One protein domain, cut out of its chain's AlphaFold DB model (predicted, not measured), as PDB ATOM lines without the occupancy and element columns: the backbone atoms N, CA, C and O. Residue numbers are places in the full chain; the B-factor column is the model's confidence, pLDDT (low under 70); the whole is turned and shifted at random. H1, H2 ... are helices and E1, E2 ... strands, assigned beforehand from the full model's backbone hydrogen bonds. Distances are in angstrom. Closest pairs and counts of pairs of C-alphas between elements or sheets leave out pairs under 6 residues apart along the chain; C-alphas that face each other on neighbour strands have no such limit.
ATOM      1  N   SER A 241     157.765 149.334 629.738       64.94
ATOM      2  CA  SER A 241     158.637 149.128 630.889       64.94
ATOM      3  C   SER A 241     160.058 149.558 630.546       64.94
ATOM      4  O   SER A 241     160.559 149.241 629.466       64.94
ATOM      5  N   PHE A 242     160.696 150.273 631.471       77.00
ATOM      6  CA  PHE A 242     162.102 150.656 631.406       77.00
ATOM      7  C   PHE A 242     162.836 150.066 632.606       77.00
ATOM      8  O   PHE A 242     162.446 150.291 633.748       77.00
ATOM      9  N   LEU A 243     163.930 149.358 632.340       74.50
ATOM     10  CA  LEU A 243     164.759 148.698 633.347       74.50
ATOM     11  C   LEU A 243     166.198 149.228 633.255       74.50
ATOM     12  O   LEU A 243     167.045 148.556 632.664       74.50
ATOM     13  N   PRO A 244     166.493 150.447 633.743       86.69
ATOM     14  CA  PRO A 244     167.852 150.980 633.752       86.69
ATOM     15  C   PRO A 244     168.690 150.333 634.861       86.69
ATOM     16  O   PRO A 244     168.179 150.046 635.942       86.69
ATOM     17  N   TYR A 245     169.993 150.169 634.632       78.81
ATOM     18  CA  TYR A 245     170.920 149.759 635.685       78.81
ATOM     19  C   TYR A 245     172.272 150.473 635.575       78.81
ATOM     20  O   TYR A 245     172.720 150.881 634.496       78.81
ATOM     21  N   ILE A 246     172.932 150.603 636.725       88.75
ATOM     22  CA  ILE A 246     174.289 151.128 636.862       88.75
ATOM     23  C   ILE A 246     175.066 150.155 637.750       88.75
ATOM     24  O   ILE A 246     174.604 149.799 638.830       88.75
ATOM     25  N   MET A 247     176.247 149.740 637.301       84.12
ATOM     26  CA  MET A 247     177.167 148.883 638.048       84.12
ATOM     27  C   MET A 247     178.515 149.592 638.171       84.12
ATOM     28  O   MET A 247     179.030 150.137 637.193       84.12
ATOM     29  N   MET A 248     179.102 149.561 639.364       89.69
ATOM     30  CA  MET A 248     180.452 150.053 639.625       89.69
ATOM     31  C   MET A 248     181.280 148.934 640.253       89.69
ATOM     32  O   MET A 248     180.866 148.334 641.239       89.69
ATOM     33  N   GLU A 249     182.442 148.655 639.674       87.06
ATOM     34  CA  GLU A 249     183.367 147.620 640.129       87.06
ATOM     35  C   GLU A 249     184.752 148.235 640.343       87.06
ATOM     36  O   GLU A 249     185.299 148.912 639.464       87.06
ATOM     37  N   GLN A 250     185.342 147.962 641.502       91.94
ATOM     38  CA  GLN A 250     186.732 148.273 641.800       91.94
ATOM     39  C   GLN A 250     187.366 147.049 642.452       91.94
ATOM     40  O   GLN A 250     186.872 146.558 643.464       91.94
ATOM     41  N   LYS A 251     188.445 146.539 641.859       87.56
ATOM     42  CA  LYS A 251     189.214 145.439 642.435       87.56
ATOM     43  C   LYS A 251     190.321 146.017 643.302       87.56
ATOM     44  O   LYS A 251     190.940 147.002 642.914       87.56
ATOM     45  N   GLY A 252     190.552 145.409 644.455       87.06
ATOM     46  CA  GLY A 252     191.711 145.678 645.292       87.06
ATOM     47  C   GLY A 252     192.560 144.422 645.363       87.06
ATOM     48  O   GLY A 252     192.053 143.368 645.743       87.06
ATOM     49  N   GLU A 253     193.827 144.525 644.991       85.06
ATOM     50  CA  GLU A 253     194.809 143.458 645.175       85.06
ATOM     51  C   GLU A 253     195.890 143.968 646.128       85.06
ATOM     52  O   GLU A 253     196.239 145.147 646.113       85.06
ATOM     53  N   ARG A 254     196.395 143.115 647.023       81.75
ATOM     54  CA  ARG A 254     197.541 143.496 647.860       81.75
ATOM     55  C   ARG A 254     198.784 143.535 646.982       81.75
ATOM     56  O   ARG A 254     198.996 142.606 646.205       81.75
ATOM     57  N   SER A 255     199.597 144.579 647.133       79.88
ATOM     58  CA  SER A 255     200.873 144.674 646.406       79.88
ATOM     59  C   SER A 255     201.828 143.526 646.763       79.88
ATOM     60  O   SER A 255     202.583 143.074 645.904       79.88
ATOM     61  N   SER A 267     192.502 148.792 641.489       86.38
ATOM     62  CA  SER A 267     192.321 148.889 640.050       86.38
ATOM     63  C   SER A 267     191.541 150.156 639.693       86.38
ATOM     64  O   SER A 267     190.790 150.714 640.502       86.38
ATOM     65  N   LYS A 268     191.627 150.571 638.426       88.75
ATOM     66  CA  LYS A 268     190.755 151.624 637.888       88.75
ATOM     67  C   LYS A 268     189.286 151.262 638.132       88.75
ATOM     68  O   LYS A 268     188.889 150.129 637.858       88.75
ATOM     69  N   LEU A 269     188.506 152.233 638.612       89.12
ATOM     70  CA  LEU A 269     187.059 152.100 638.756       89.12
ATOM     71  C   LEU A 269     186.449 151.798 637.383       89.12
ATOM     72  O   LEU A 269     186.626 152.565 636.432       89.12
ATOM     73  N   LYS A 270     185.740 150.679 637.276       88.38
ATOM     74  CA  LYS A 270     184.977 150.310 636.087       88.38
ATOM     75  C   LYS A 270     183.515 150.619 636.355       88.38
ATOM     76  O   LYS A 270     182.918 150.046 637.256       88.38
ATOM     77  N   ALA A 271     182.938 151.507 635.556       89.12
ATOM     78  CA  ALA A 271     181.504 151.754 635.558       89.12
ATOM     79  C   ALA A 271     180.875 151.111 634.320       89.12
ATOM     80  O   ALA A 271     181.427 151.183 633.218       89.12
ATOM     81  N   ARG A 272     179.714 150.492 634.503       86.00
ATOM     82  CA  ARG A 272     178.866 149.988 633.425       86.00
ATOM     83  C   ARG A 272     177.474 150.562 633.588       86.00
ATOM     84  O   ARG A 272     176.957 150.668 634.696       86.00
ATOM     85  N   VAL A 273     176.880 150.905 632.458       90.06
ATOM     86  CA  VAL A 273     175.490 151.330 632.364       90.06
ATOM     87  C   VAL A 273     174.813 150.490 631.304       90.06
ATOM     88  O   VAL A 273     175.439 150.091 630.315       90.06
ATOM     89  N   GLY A 274     173.537 150.236 631.504       88.94
ATOM     90  CA  GLY A 274     172.723 149.589 630.503       88.94
ATOM     91  C   GLY A 274     171.271 149.622 630.913       88.94
ATOM     92  O   GLY A 274     170.875 150.300 631.866       88.94
ATOM     93  N   GLY A 275     170.468 148.890 630.165       86.50
ATOM     94  CA  GLY A 275     169.072 148.748 630.506       86.50
ATOM     95  C   GLY A 275     168.249 148.105 629.417       86.50
ATOM     96  O   GLY A 275     168.711 147.875 628.297       86.50
ATOM     97  N   GLY A 276     167.013 147.808 629.789       84.69
ATOM     98  CA  GLY A 276     166.009 147.228 628.917       84.69
ATOM     99  C   GLY A 276     164.824 148.151 628.705       84.69
ATOM    100  O   GLY A 276     164.480 148.959 629.566       84.69
ATOM    101  N   ILE A 277     164.191 147.989 627.551       83.38
ATOM    102  CA  ILE A 277     162.875 148.522 627.236       83.38
ATOM    103  C   ILE A 277     162.008 147.359 626.781       83.38
ATOM    104  O   ILE A 277     162.385 146.620 625.868       83.38
ATOM    105  N   THR A 278     160.825 147.247 627.363       78.31
ATOM    106  CA  THR A 278     159.755 146.388 626.859       78.31
ATOM    107  C   THR A 278     158.602 147.279 626.447       78.31
ATOM    108  O   THR A 278     158.120 148.067 627.250       78.31
ATOM    109  N   TYR A 279     158.175 147.177 625.194       80.94
ATOM    110  CA  TYR A 279     157.073 147.942 624.637       80.94
ATOM    111  C   TYR A 279     156.056 147.025 623.963       80.94
ATOM    112  O   TYR A 279     156.375 146.324 623.002       80.94
ATOM    113  N   SER A 280     154.811 147.093 624.418       75.88
ATOM    114  CA  SER A 280     153.677 146.400 623.814       75.88
ATOM    115  C   SER A 280     152.750 147.428 623.149       75.88
ATOM    116  O   SER A 280     151.874 147.986 623.814       75.88
ATOM    117  N   PRO A 281     152.931 147.738 621.843       68.88
ATOM    118  CA  PRO A 281     152.096 148.717 621.130       68.88
ATOM    119  C   PRO A 281     150.623 148.311 621.039       68.88
ATOM    120  O   PRO A 281     149.755 149.151 620.792       68.88
ATOM    121  N   GLY A 282     150.350 147.024 621.209       66.00
ATOM    122  CA  GLY A 282     149.025 146.449 621.225       66.00
ATOM    123  C   GLY A 282     149.063 145.057 621.847       66.00
ATOM    124  O   GLY A 282     150.133 144.544 622.174       66.00
ATOM    125  N   PRO A 283     147.899 144.417 621.963       58.06
ATOM    126  CA  PRO A 283     147.747 143.205 622.757       58.06
ATOM    127  C   PRO A 283     148.476 142.003 622.130       58.06
ATOM    128  O   PRO A 283     148.913 141.092 622.819       58.06
ATOM    129  N   ASN A 284     148.690 142.019 620.813       72.06
ATOM    130  CA  ASN A 284     149.279 140.892 620.095       72.06
ATOM    131  C   ASN A 284     150.744 141.102 619.703       72.06
ATOM    132  O   ASN A 284     151.253 140.311 618.914       72.06
ATOM    133  N   THR A 285     151.406 142.156 620.176       78.00
ATOM    134  CA  THR A 285     152.786 142.467 619.787       78.00
ATOM    135  C   THR A 285     153.557 142.959 620.993       78.00
ATOM    136  O   THR A 285     153.167 143.945 621.610       78.00
ATOM    137  N   THR A 286     154.686 142.317 621.271       79.44
ATOM    138  CA  THR A 286     155.646 142.745 622.287       79.44
ATOM    139  C   THR A 286     157.007 142.947 621.638       79.44
ATOM    140  O   THR A 286     157.505 142.088 620.907       79.44
ATOM    141  N   ILE A 287     157.616 144.094 621.911       86.06
ATOM    142  CA  ILE A 287     158.950 144.477 621.466       86.06
ATOM    143  C   ILE A 287     159.816 144.578 622.717       86.06
ATOM    144  O   ILE A 287     159.490 145.323 623.631       86.06
ATOM    145  N   ASN A 288     160.920 143.840 622.771       85.75
ATOM    146  CA  ASN A 288     161.918 143.996 623.823       85.75
ATOM    147  C   ASN A 288     163.228 144.449 623.190       85.75
ATOM    148  O   ASN A 288     163.628 143.906 622.162       85.75
ATOM    149  N   ALA A 289     163.910 145.395 623.818       90.12
ATOM    150  CA  ALA A 289     165.237 145.837 623.428       90.12
ATOM    151  C   ALA A 289     166.098 146.012 624.676       90.12
ATOM    152  O   ALA A 289     165.637 146.554 625.675       90.12
ATOM    153  N   VAL A 290     167.345 145.566 624.622       89.00
ATOM    154  CA  VAL A 290     168.323 145.741 625.693       89.00
ATOM    155  C   VAL A 290     169.609 146.312 625.130       89.00
ATOM    156  O   VAL A 290     170.055 145.929 624.046       89.00
ATOM    157  N   ILE A 291     170.217 147.210 625.894       91.25
ATOM    158  CA  ILE A 291     171.570 147.696 625.660       91.25
ATOM    159  C   ILE A 291     172.431 147.307 626.851       91.25
ATOM    160  O   ILE A 291     172.101 147.622 627.994       91.25
ATOM    161  N   ASN A 292     173.527 146.611 626.556       88.31
ATOM    162  CA  ASN A 292     174.490 146.116 627.526       88.31
ATOM    163  C   ASN A 292     173.795 145.473 628.743       88.31
ATOM    164  O   ASN A 292     173.952 146.003 629.828       88.31
ATOM    165  N   PRO A 293     172.966 144.425 628.594       80.19
ATOM    166  CA  PRO A 293     172.264 143.826 629.725       80.19
ATOM    167  C   PRO A 293     173.239 143.243 630.757       80.19
ATOM    168  O   PRO A 293     174.289 142.699 630.403       80.19
ATOM    169  N   ASP A 294     172.871 143.321 632.037       74.81
ATOM    170  CA  ASP A 294     173.595 142.641 633.107       74.81
ATOM    171  C   ASP A 294     173.030 141.234 633.318       74.81
ATOM    172  O   ASP A 294     171.893 141.066 633.755       74.81
ATOM    173  N   PHE A 295     173.829 140.219 632.997       68.50
ATOM    174  CA  PHE A 295     173.489 138.819 633.255       68.50
ATOM    175  C   PHE A 295     174.179 138.250 634.500       68.50
ATOM    176  O   PHE A 295     173.991 137.079 634.807       68.50
ATOM    177  N   SER A 296     174.961 139.057 635.226       62.16
ATOM    178  CA  SER A 296     175.659 138.613 636.443       62.16
ATOM    179  C   SER A 296     174.736 138.444 637.653       62.16
ATOM    180  O   SER A 296     175.099 137.762 638.603       62.16
ATOM    181  N   GLN A 297     173.540 139.036 637.600       54.34
ATOM    182  CA  GLN A 297     172.523 138.972 638.657       54.34
ATOM    183  C   GLN A 297     171.622 137.734 638.563       54.34
ATOM    184  O   GLN A 297     170.686 137.583 639.343       54.34
ATOM    185  N   GLU A 317     166.954 128.610 630.229       74.69
ATOM    186  CA  GLU A 317     167.145 130.052 630.123       74.69
ATOM    187  C   GLU A 317     166.587 130.720 631.384       74.69
ATOM    188  O   GLU A 317     165.544 130.320 631.890       74.69
ATOM    189  N   LYS A 318     167.313 131.706 631.918       70.62
ATOM    190  CA  LYS A 318     166.905 132.478 633.106       70.62
ATOM    191  C   LYS A 318     167.054 133.985 632.903       70.62
ATOM    192  O   LYS A 318     166.681 134.778 633.762       70.62
ATOM    193  N   ARG A 319     167.610 134.415 631.764       75.69
ATOM    194  CA  ARG A 319     167.802 135.832 631.449       75.69
ATOM    195  C   ARG A 319     166.469 136.475 631.076       75.69
ATOM    196  O   ARG A 319     165.887 136.058 630.073       75.69
ATOM    197  N   PRO A 320     166.020 137.541 631.772       69.00
ATOM    198  CA  PRO A 320     164.708 138.155 631.537       69.00
ATOM    199  C   PRO A 320     164.457 138.528 630.070       69.00
ATOM    200  O   PRO A 320     163.383 138.280 629.518       69.00
ATOM    201  N   PHE A 321     165.491 139.044 629.388       77.44
ATOM    202  CA  PHE A 321     165.405 139.368 627.964       77.44
ATOM    203  C   PHE A 321     165.119 138.153 627.082       77.44
ATOM    204  O   PHE A 321     164.554 138.348 626.020       77.44
ATOM    205  N   PHE A 322     165.473 136.926 627.455       77.06
ATOM    206  CA  PHE A 322     165.223 135.729 626.645       77.06
ATOM    207  C   PHE A 322     163.966 134.965 627.079       77.06
ATOM    208  O   PHE A 322     163.337 134.355 626.221       77.06
ATOM    209  N   MET A 323     163.525 135.113 628.334       69.69
ATOM    210  CA  MET A 323     162.296 134.486 628.852       69.69
ATOM    211  C   MET A 323     161.024 134.938 628.120       69.69
ATOM    212  O   MET A 323     160.152 134.134 627.806       69.69
ATOM    213  N   SER A 324     160.912 136.228 627.776       64.94
ATOM    214  CA  SER A 324     159.707 136.738 627.097       64.94
ATOM    215  C   SER A 324     159.482 136.078 625.716       64.94
ATOM    216  O   SER A 324     160.287 136.227 624.800       64.94
ATOM    217  N   GLY A 325     158.374 135.371 625.509       63.97
ATOM    218  CA  GLY A 325     158.124 134.700 624.226       63.97
ATOM    219  C   GLY A 325     159.005 133.462 623.987       63.97
ATOM    220  O   GLY A 325     159.209 133.070 622.836       63.97
ATOM    221  N   MET A 326     159.577 132.882 625.054       68.12
ATOM    222  CA  MET A 326     160.355 131.639 624.992       68.12
ATOM    223  C   MET A 326     159.515 130.460 624.484       68.12
ATOM    224  O   MET A 326     160.061 129.558 623.858       68.12
ATOM    225  N   ASP A 327     158.195 130.496 624.663       63.25
ATOM    226  CA  ASP A 327     157.236 129.535 624.106       63.25
ATOM    227  C   ASP A 327     157.342 129.409 622.576       63.25
ATOM    228  O   ASP A 327     157.262 128.309 622.034       63.25
ATOM    229  N   LEU A 328     157.617 130.515 621.874       68.38
ATOM    230  CA  LEU A 328     157.846 130.519 620.423       68.38
ATOM    231  C   LEU A 328     159.240 130.003 620.029       68.38
ATOM    232  O   LEU A 328     159.490 129.747 618.851       68.38
ATOM    233  N   LEU A 329     160.146 129.868 621.002       69.00
ATOM    234  CA  LEU A 329     161.529 129.416 620.837       69.00
ATOM    235  C   LEU A 329     161.775 128.000 621.377       69.00
ATOM    236  O   LEU A 329     162.888 127.507 621.211       69.00
ATOM    237  N   GLN A 330     160.771 127.326 621.960       63.38
ATOM    238  CA  GLN A 330     160.846 125.928 622.420       63.38
ATOM    239  C   GLN A 330     160.892 124.942 621.239       63.38
ATOM    240  O   GLN A 330     160.058 124.055 621.078       63.38
ATOM    241  N   THR A 331     161.888 125.103 620.376       64.12
ATOM    242  CA  THR A 331     162.231 124.150 619.329       64.12
ATOM    243  C   THR A 331     163.666 123.689 619.564       64.12
ATOM    244  O   THR A 331     164.507 124.501 619.952       64.12
ATOM    245  N   PRO A 332     164.003 122.423 619.279       59.38
ATOM    246  CA  PRO A 332     165.370 121.912 619.431       59.38
ATOM    247  C   PRO A 332     166.391 122.579 618.485       59.38
ATOM    248  O   PRO A 332     167.565 122.229 618.498       59.38
ATOM    249  N   MET A 333     165.952 123.522 617.644       64.00
ATOM    250  CA  MET A 333     166.758 124.185 616.620       64.00
ATOM    251  C   MET A 333     167.369 125.509 617.084       64.00
ATOM    252  O   MET A 333     168.227 126.048 616.385       64.00
ATOM    253  N   TYR A 334     166.931 126.061 618.221       71.19
ATOM    254  CA  TYR A 334     167.412 127.354 618.694       71.19
ATOM    255  C   TYR A 334     167.737 127.330 620.184       71.19
ATOM    256  O   TYR A 334     166.873 127.116 621.027       71.19
ATOM    257  N   TYR A 335     169.002 127.605 620.501       74.12
ATOM    258  CA  TYR A 335     169.487 127.714 621.869       74.12
ATOM    259  C   TYR A 335     169.883 129.164 622.150       74.12
ATOM    260  O   TYR A 335     170.885 129.662 621.631       74.12
ATOM    261  N   THR A 336     169.093 129.852 622.975       74.44
ATOM    262  CA  THR A 336     169.250 131.285 623.300       74.44
ATOM    263  C   THR A 336     170.616 131.623 623.896       74.44
ATOM    264  O   THR A 336     171.095 132.750 623.766       74.44
ATOM    265  N   ARG A 337     171.289 130.646 624.513       74.81
ATOM    266  CA  ARG A 337     172.623 130.803 625.110       74.81
ATOM    267  C   ARG A 337     173.773 130.890 624.115       74.81
ATOM    268  O   ARG A 337     174.895 131.169 624.518       74.81
ATOM    269  N   THR A 338     173.499 130.709 622.825       76.88
ATOM    270  CA  THR A 338     174.454 131.078 621.768       76.88
ATOM    271  C   THR A 338     174.723 132.585 621.733       76.88
ATOM    272  O   THR A 338     175.810 132.991 621.333       76.88
ATOM    273  N   ILE A 339     173.770 133.406 622.197       80.19
ATOM    274  CA  ILE A 339     173.979 134.831 622.469       80.19
ATOM    275  C   ILE A 339     174.463 134.939 623.912       80.19
ATOM    276  O   ILE A 339     173.669 134.759 624.833       80.19
ATOM    277  N   ASN A 340     175.747 135.206 624.122       77.38
ATOM    278  CA  ASN A 340     176.415 135.130 625.419       77.38
ATOM    279  C   ASN A 340     176.563 136.518 626.071       77.38
ATOM    280  O   ASN A 340     176.058 136.744 627.171       77.38
ATOM    281  N   ASN A 341     177.176 137.481 625.369       82.44
ATOM    282  CA  ASN A 341     177.474 138.827 625.880       82.44
ATOM    283  C   ASN A 341     177.030 139.931 624.890       82.44
ATOM    284  O   ASN A 341     177.867 140.657 624.334       82.44
ATOM    285  N   PRO A 342     175.710 140.079 624.666       84.94
ATOM    286  CA  PRO A 342     175.163 141.066 623.753       84.94
ATOM    287  C   PRO A 342     175.531 142.489 624.187       84.94
ATOM    288  O   PRO A 342     175.286 142.899 625.319       84.94
ATOM    289  N   LEU A 343     176.087 143.276 623.267       88.94
ATOM    290  CA  LEU A 343     176.127 144.734 623.392       88.94
ATOM    291  C   LEU A 343     174.722 145.310 623.195       88.94
ATOM    292  O   LEU A 343     174.325 146.233 623.905       88.94
ATOM    293  N   PHE A 344     173.978 144.751 622.246       90.62
ATOM    294  CA  PHE A 344     172.601 145.111 621.952       90.62
ATOM    295  C   PHE A 344     171.825 143.854 621.571       90.62
ATOM    296  O   PHE A 344     172.335 143.008 620.841       90.62
ATOM    297  N   ALA A 345     170.584 143.738 622.031       90.19
ATOM    298  CA  ALA A 345     169.668 142.731 621.522       90.19
ATOM    299  C   ALA A 345     168.254 143.294 621.448       90.19
ATOM    300  O   ALA A 345     167.810 144.017 622.337       90.19
ATOM    301  N   ALA A 346     167.540 142.952 620.384       92.81
ATOM    302  CA  ALA A 346     166.153 143.318 620.193       92.81
ATOM    303  C   ALA A 346     165.362 142.124 619.683       92.81
ATOM    304  O   ALA A 346     165.815 141.375 618.816       92.81
ATOM    305  N   LYS A 347     164.148 141.969 620.199       90.38
ATOM    306  CA  LYS A 347     163.185 141.012 619.676       90.38
ATOM    307  C   LYS A 347     161.818 141.632 619.534       90.38
ATOM    308  O   LYS A 347     161.405 142.462 620.341       90.38
ATOM    309  N   ILE A 348     161.101 141.142 618.543       89.38
ATOM    310  CA  ILE A 348     159.679 141.364 618.374       89.38
ATOM    311  C   ILE A 348     159.001 140.004 618.325       89.38
ATOM    312  O   ILE A 348     159.438 139.111 617.602       89.38
ATOM    313  N   ASN A 349     157.953 139.836 619.114       84.75
ATOM    314  CA  ASN A 349     157.130 138.639 619.095       84.75
ATOM    315  C   ASN A 349     155.654 139.010 619.165       84.75
ATOM    316  O   ASN A 349     155.291 140.096 619.627       84.75
ATOM    317  N   GLY A 350     154.802 138.130 618.654       78.94
ATOM    318  CA  GLY A 350     153.384 138.412 618.608       78.94
ATOM    319  C   GLY A 350     152.549 137.404 617.838       78.94
ATOM    320  O   GLY A 350     153.040 136.384 617.357       78.94
ATOM    321  N   LYS A 351     151.261 137.725 617.708       72.81
ATOM    322  CA  LYS A 351     150.279 136.952 616.941       72.81
ATOM    323  C   LYS A 351     149.579 137.821 615.896       72.81
ATOM    324  O   LYS A 351     149.174 138.951 616.154       72.81
ATOM    325  N   ALA A 352     149.405 137.272 614.703       78.62
ATOM    326  CA  ALA A 352     148.643 137.847 613.602       78.62
ATOM    327  C   ALA A 352     147.587 136.827 613.147       78.62
ATOM    328  O   ALA A 352     147.822 135.983 612.277       78.62
ATOM    329  N   GLY A 353     146.411 136.871 613.782       75.94
ATOM    330  CA  GLY A 353     145.362 135.869 613.586       75.94
ATOM    331  C   GLY A 353     145.825 134.487 614.057       75.94
ATOM    332  O   GLY A 353     146.160 134.316 615.224       75.94
ATOM    333  N   ARG A 354     145.871 133.513 613.141       76.00
ATOM    334  CA  ARG A 354     146.343 132.140 613.414       76.00
ATOM    335  C   ARG A 354     147.864 131.965 613.395       76.00
ATOM    336  O   ARG A 354     148.341 130.869 613.664       76.00
ATOM    337  N   PHE A 355     148.616 132.994 613.008       78.69
ATOM    338  CA  PHE A 355     150.071 132.920 612.902       78.69
ATOM    339  C   PHE A 355     150.722 133.557 614.126       78.69
ATOM    340  O   PHE A 355     150.400 134.694 614.465       78.69
ATOM    341  N   SER A 356     151.663 132.856 614.749       78.94
ATOM    342  CA  SER A 356     152.606 133.451 615.699       78.94
ATOM    343  C   SER A 356     153.883 133.839 614.958       78.94
ATOM    344  O   SER A 356     154.300 133.132 614.040       78.94
ATOM    345  N   TYR A 357     154.507 134.951 615.337       85.75
ATOM    346  CA  TYR A 357     155.779 135.393 614.770       85.75
ATOM    347  C   TYR A 357     156.752 135.791 615.875       85.75
ATOM    348  O   TYR A 357     156.357 136.341 616.903       85.75
ATOM    349  N   LEU A 358     158.034 135.540 615.627       86.50
ATOM    350  CA  LEU A 358     159.140 136.016 616.441       86.50
ATOM    351  C   LEU A 358     160.310 136.363 615.521       86.50
ATOM    352  O   LEU A 358     160.679 135.576 614.653       86.50
ATOM    353  N   ALA A 359     160.891 137.541 615.718       89.50
ATOM    354  CA  ALA A 359     162.160 137.928 615.123       89.50
ATOM    355  C   ALA A 359     163.080 138.442 616.231       89.50
ATOM    356  O   ALA A 359     162.664 139.248 617.064       89.50
ATOM    357  N   LEU A 360     164.318 137.961 616.241       88.81
ATOM    358  CA  LEU A 360     165.337 138.276 617.236       88.81
ATOM    359  C   LEU A 360     166.625 138.656 616.506       88.81
ATOM    360  O   LEU A 360     167.053 137.962 615.587       88.81
ATOM    361  N   ALA A 361     167.234 139.753 616.934       90.50
ATOM    362  CA  ALA A 361     168.530 140.217 616.474       90.50
ATOM    363  C   ALA A 361     169.381 140.588 617.689       90.50
ATOM    364  O   ALA A 361     168.895 141.223 618.626       90.50
ATOM    365  N   ALA A 362     170.651 140.204 617.668       89.44
ATOM    366  CA  ALA A 362     171.609 140.558 618.700       89.44
ATOM    367  C   ALA A 362     172.971 140.855 618.074       89.44
ATOM    368  O   ALA A 362     173.373 140.199 617.113       89.44
ATOM    369  N   ASP A 363     173.654 141.845 618.635       90.00
ATOM    370  CA  ASP A 363     175.066 142.124 618.408       90.00
ATOM    371  C   ASP A 363     175.828 141.640 619.641       90.00
ATOM    372  O   ASP A 363     175.722 142.233 620.720       90.00
ATOM    373  N   ASP A 364     176.512 140.509 619.501       85.94
ATOM    374  CA  ASP A 364     177.208 139.825 620.584       85.94
ATOM    375  C   ASP A 364     178.704 140.129 620.553       85.94
ATOM    376  O   ASP A 364     179.378 139.953 619.538       85.94
ATOM    377  N   ARG A 365     179.240 140.573 621.695       84.50
ATOM    378  CA  ARG A 365     180.676 140.838 621.844       84.50
ATOM    379  C   ARG A 365     181.493 139.552 621.823       84.50
ATOM    380  O   ARG A 365     182.689 139.611 621.548       84.50
ATOM    381  N   ASN A 366     180.881 138.426 622.185       79.62
ATOM    382  CA  ASN A 366     181.548 137.135 622.218       79.62
ATOM    383  C   ASN A 366     180.599 136.017 621.782       79.62
ATOM    384  O   ASN A 366     180.021 135.318 622.613       79.62
ATOM    385  N   THR A 367     180.470 135.836 620.470       70.75
ATOM    386  CA  THR A 367     179.657 134.762 619.903       70.75
ATOM    387  C   THR A 367     180.369 133.420 620.048       70.75
ATOM    388  O   THR A 367     181.346 133.136 619.352       70.75
TER     389      THR A 367
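Overview. This is residues 241 to 255, 267 to 297 and 317 to 367 of the 374 residues of the protein "Carb-bd_dom_fam9 domain-containing protein" of Bacteroidia bacterium (UniProt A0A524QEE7). One long, twisted sheet of five strands makes the body, and two short helices, H1 and H2, only graze it. The edge strand E1 runs on into the short strand E2, which lies toward one far end of the length. The printed part has 97 residues, mostly strand, in the order E1 E2 E3 E4 H1 H2 E5 E6; the antiparallel sheet runs E1, E3, E4, E5, E6. It is loose, with a radius of gyration of the C-alphas of 16.4 A, and spans 65 by 29 by 19 A.

Arrangement. Inner strand E3, residues 270 to 282, is antiparallel to edge strand E1, residues 241 to 249; N 243 and O 276 are 2.9 A apart. E3 and E4, residues 285 to 291, form a hairpin, with N 277 and O 289 at 2.8 A. E4 is antiparallel to E5, residues 342 to 352, with N 288 and O 347 at 2.8 A. E5 and E6, residues 355 to 364, form a hairpin, with N 348 and O 359 at 2.9 A. E2, residues 252 to 254, pairs with no named strand; E1 runs on into it at 17 degrees. H1, residues 320 to 323, and H2, residues 326 to 329, meet only through their link. The closest C-alphas of E4 and H1 are those of Asn 288 and Phe 321, 7.1 A apart; of H2 and E6, those of Leu 328 and Leu 358, 6.9 A. Both helices are too short for an O i to N i+4 pair.

Along the chain. E3 is 39.1 A long, E6 29.0 A, E5 28.6 A, E1 26.4 A and E4 20.4 A. C-alpha 241 is at (158.637, 149.128, 630.889) and C-alpha 364 at (177.208, 139.825, 620.584).

Size, cuts and confidence. The farthest C-alphas, Ser 255 and Gly 353, are 65.1 A apart. Cuts leave gaps of 11.5 A from C-alpha 255 to 267 and 13.5 A from 297 to 317. The link H2 to E5 is long. Low confidence includes residues 323 to 333.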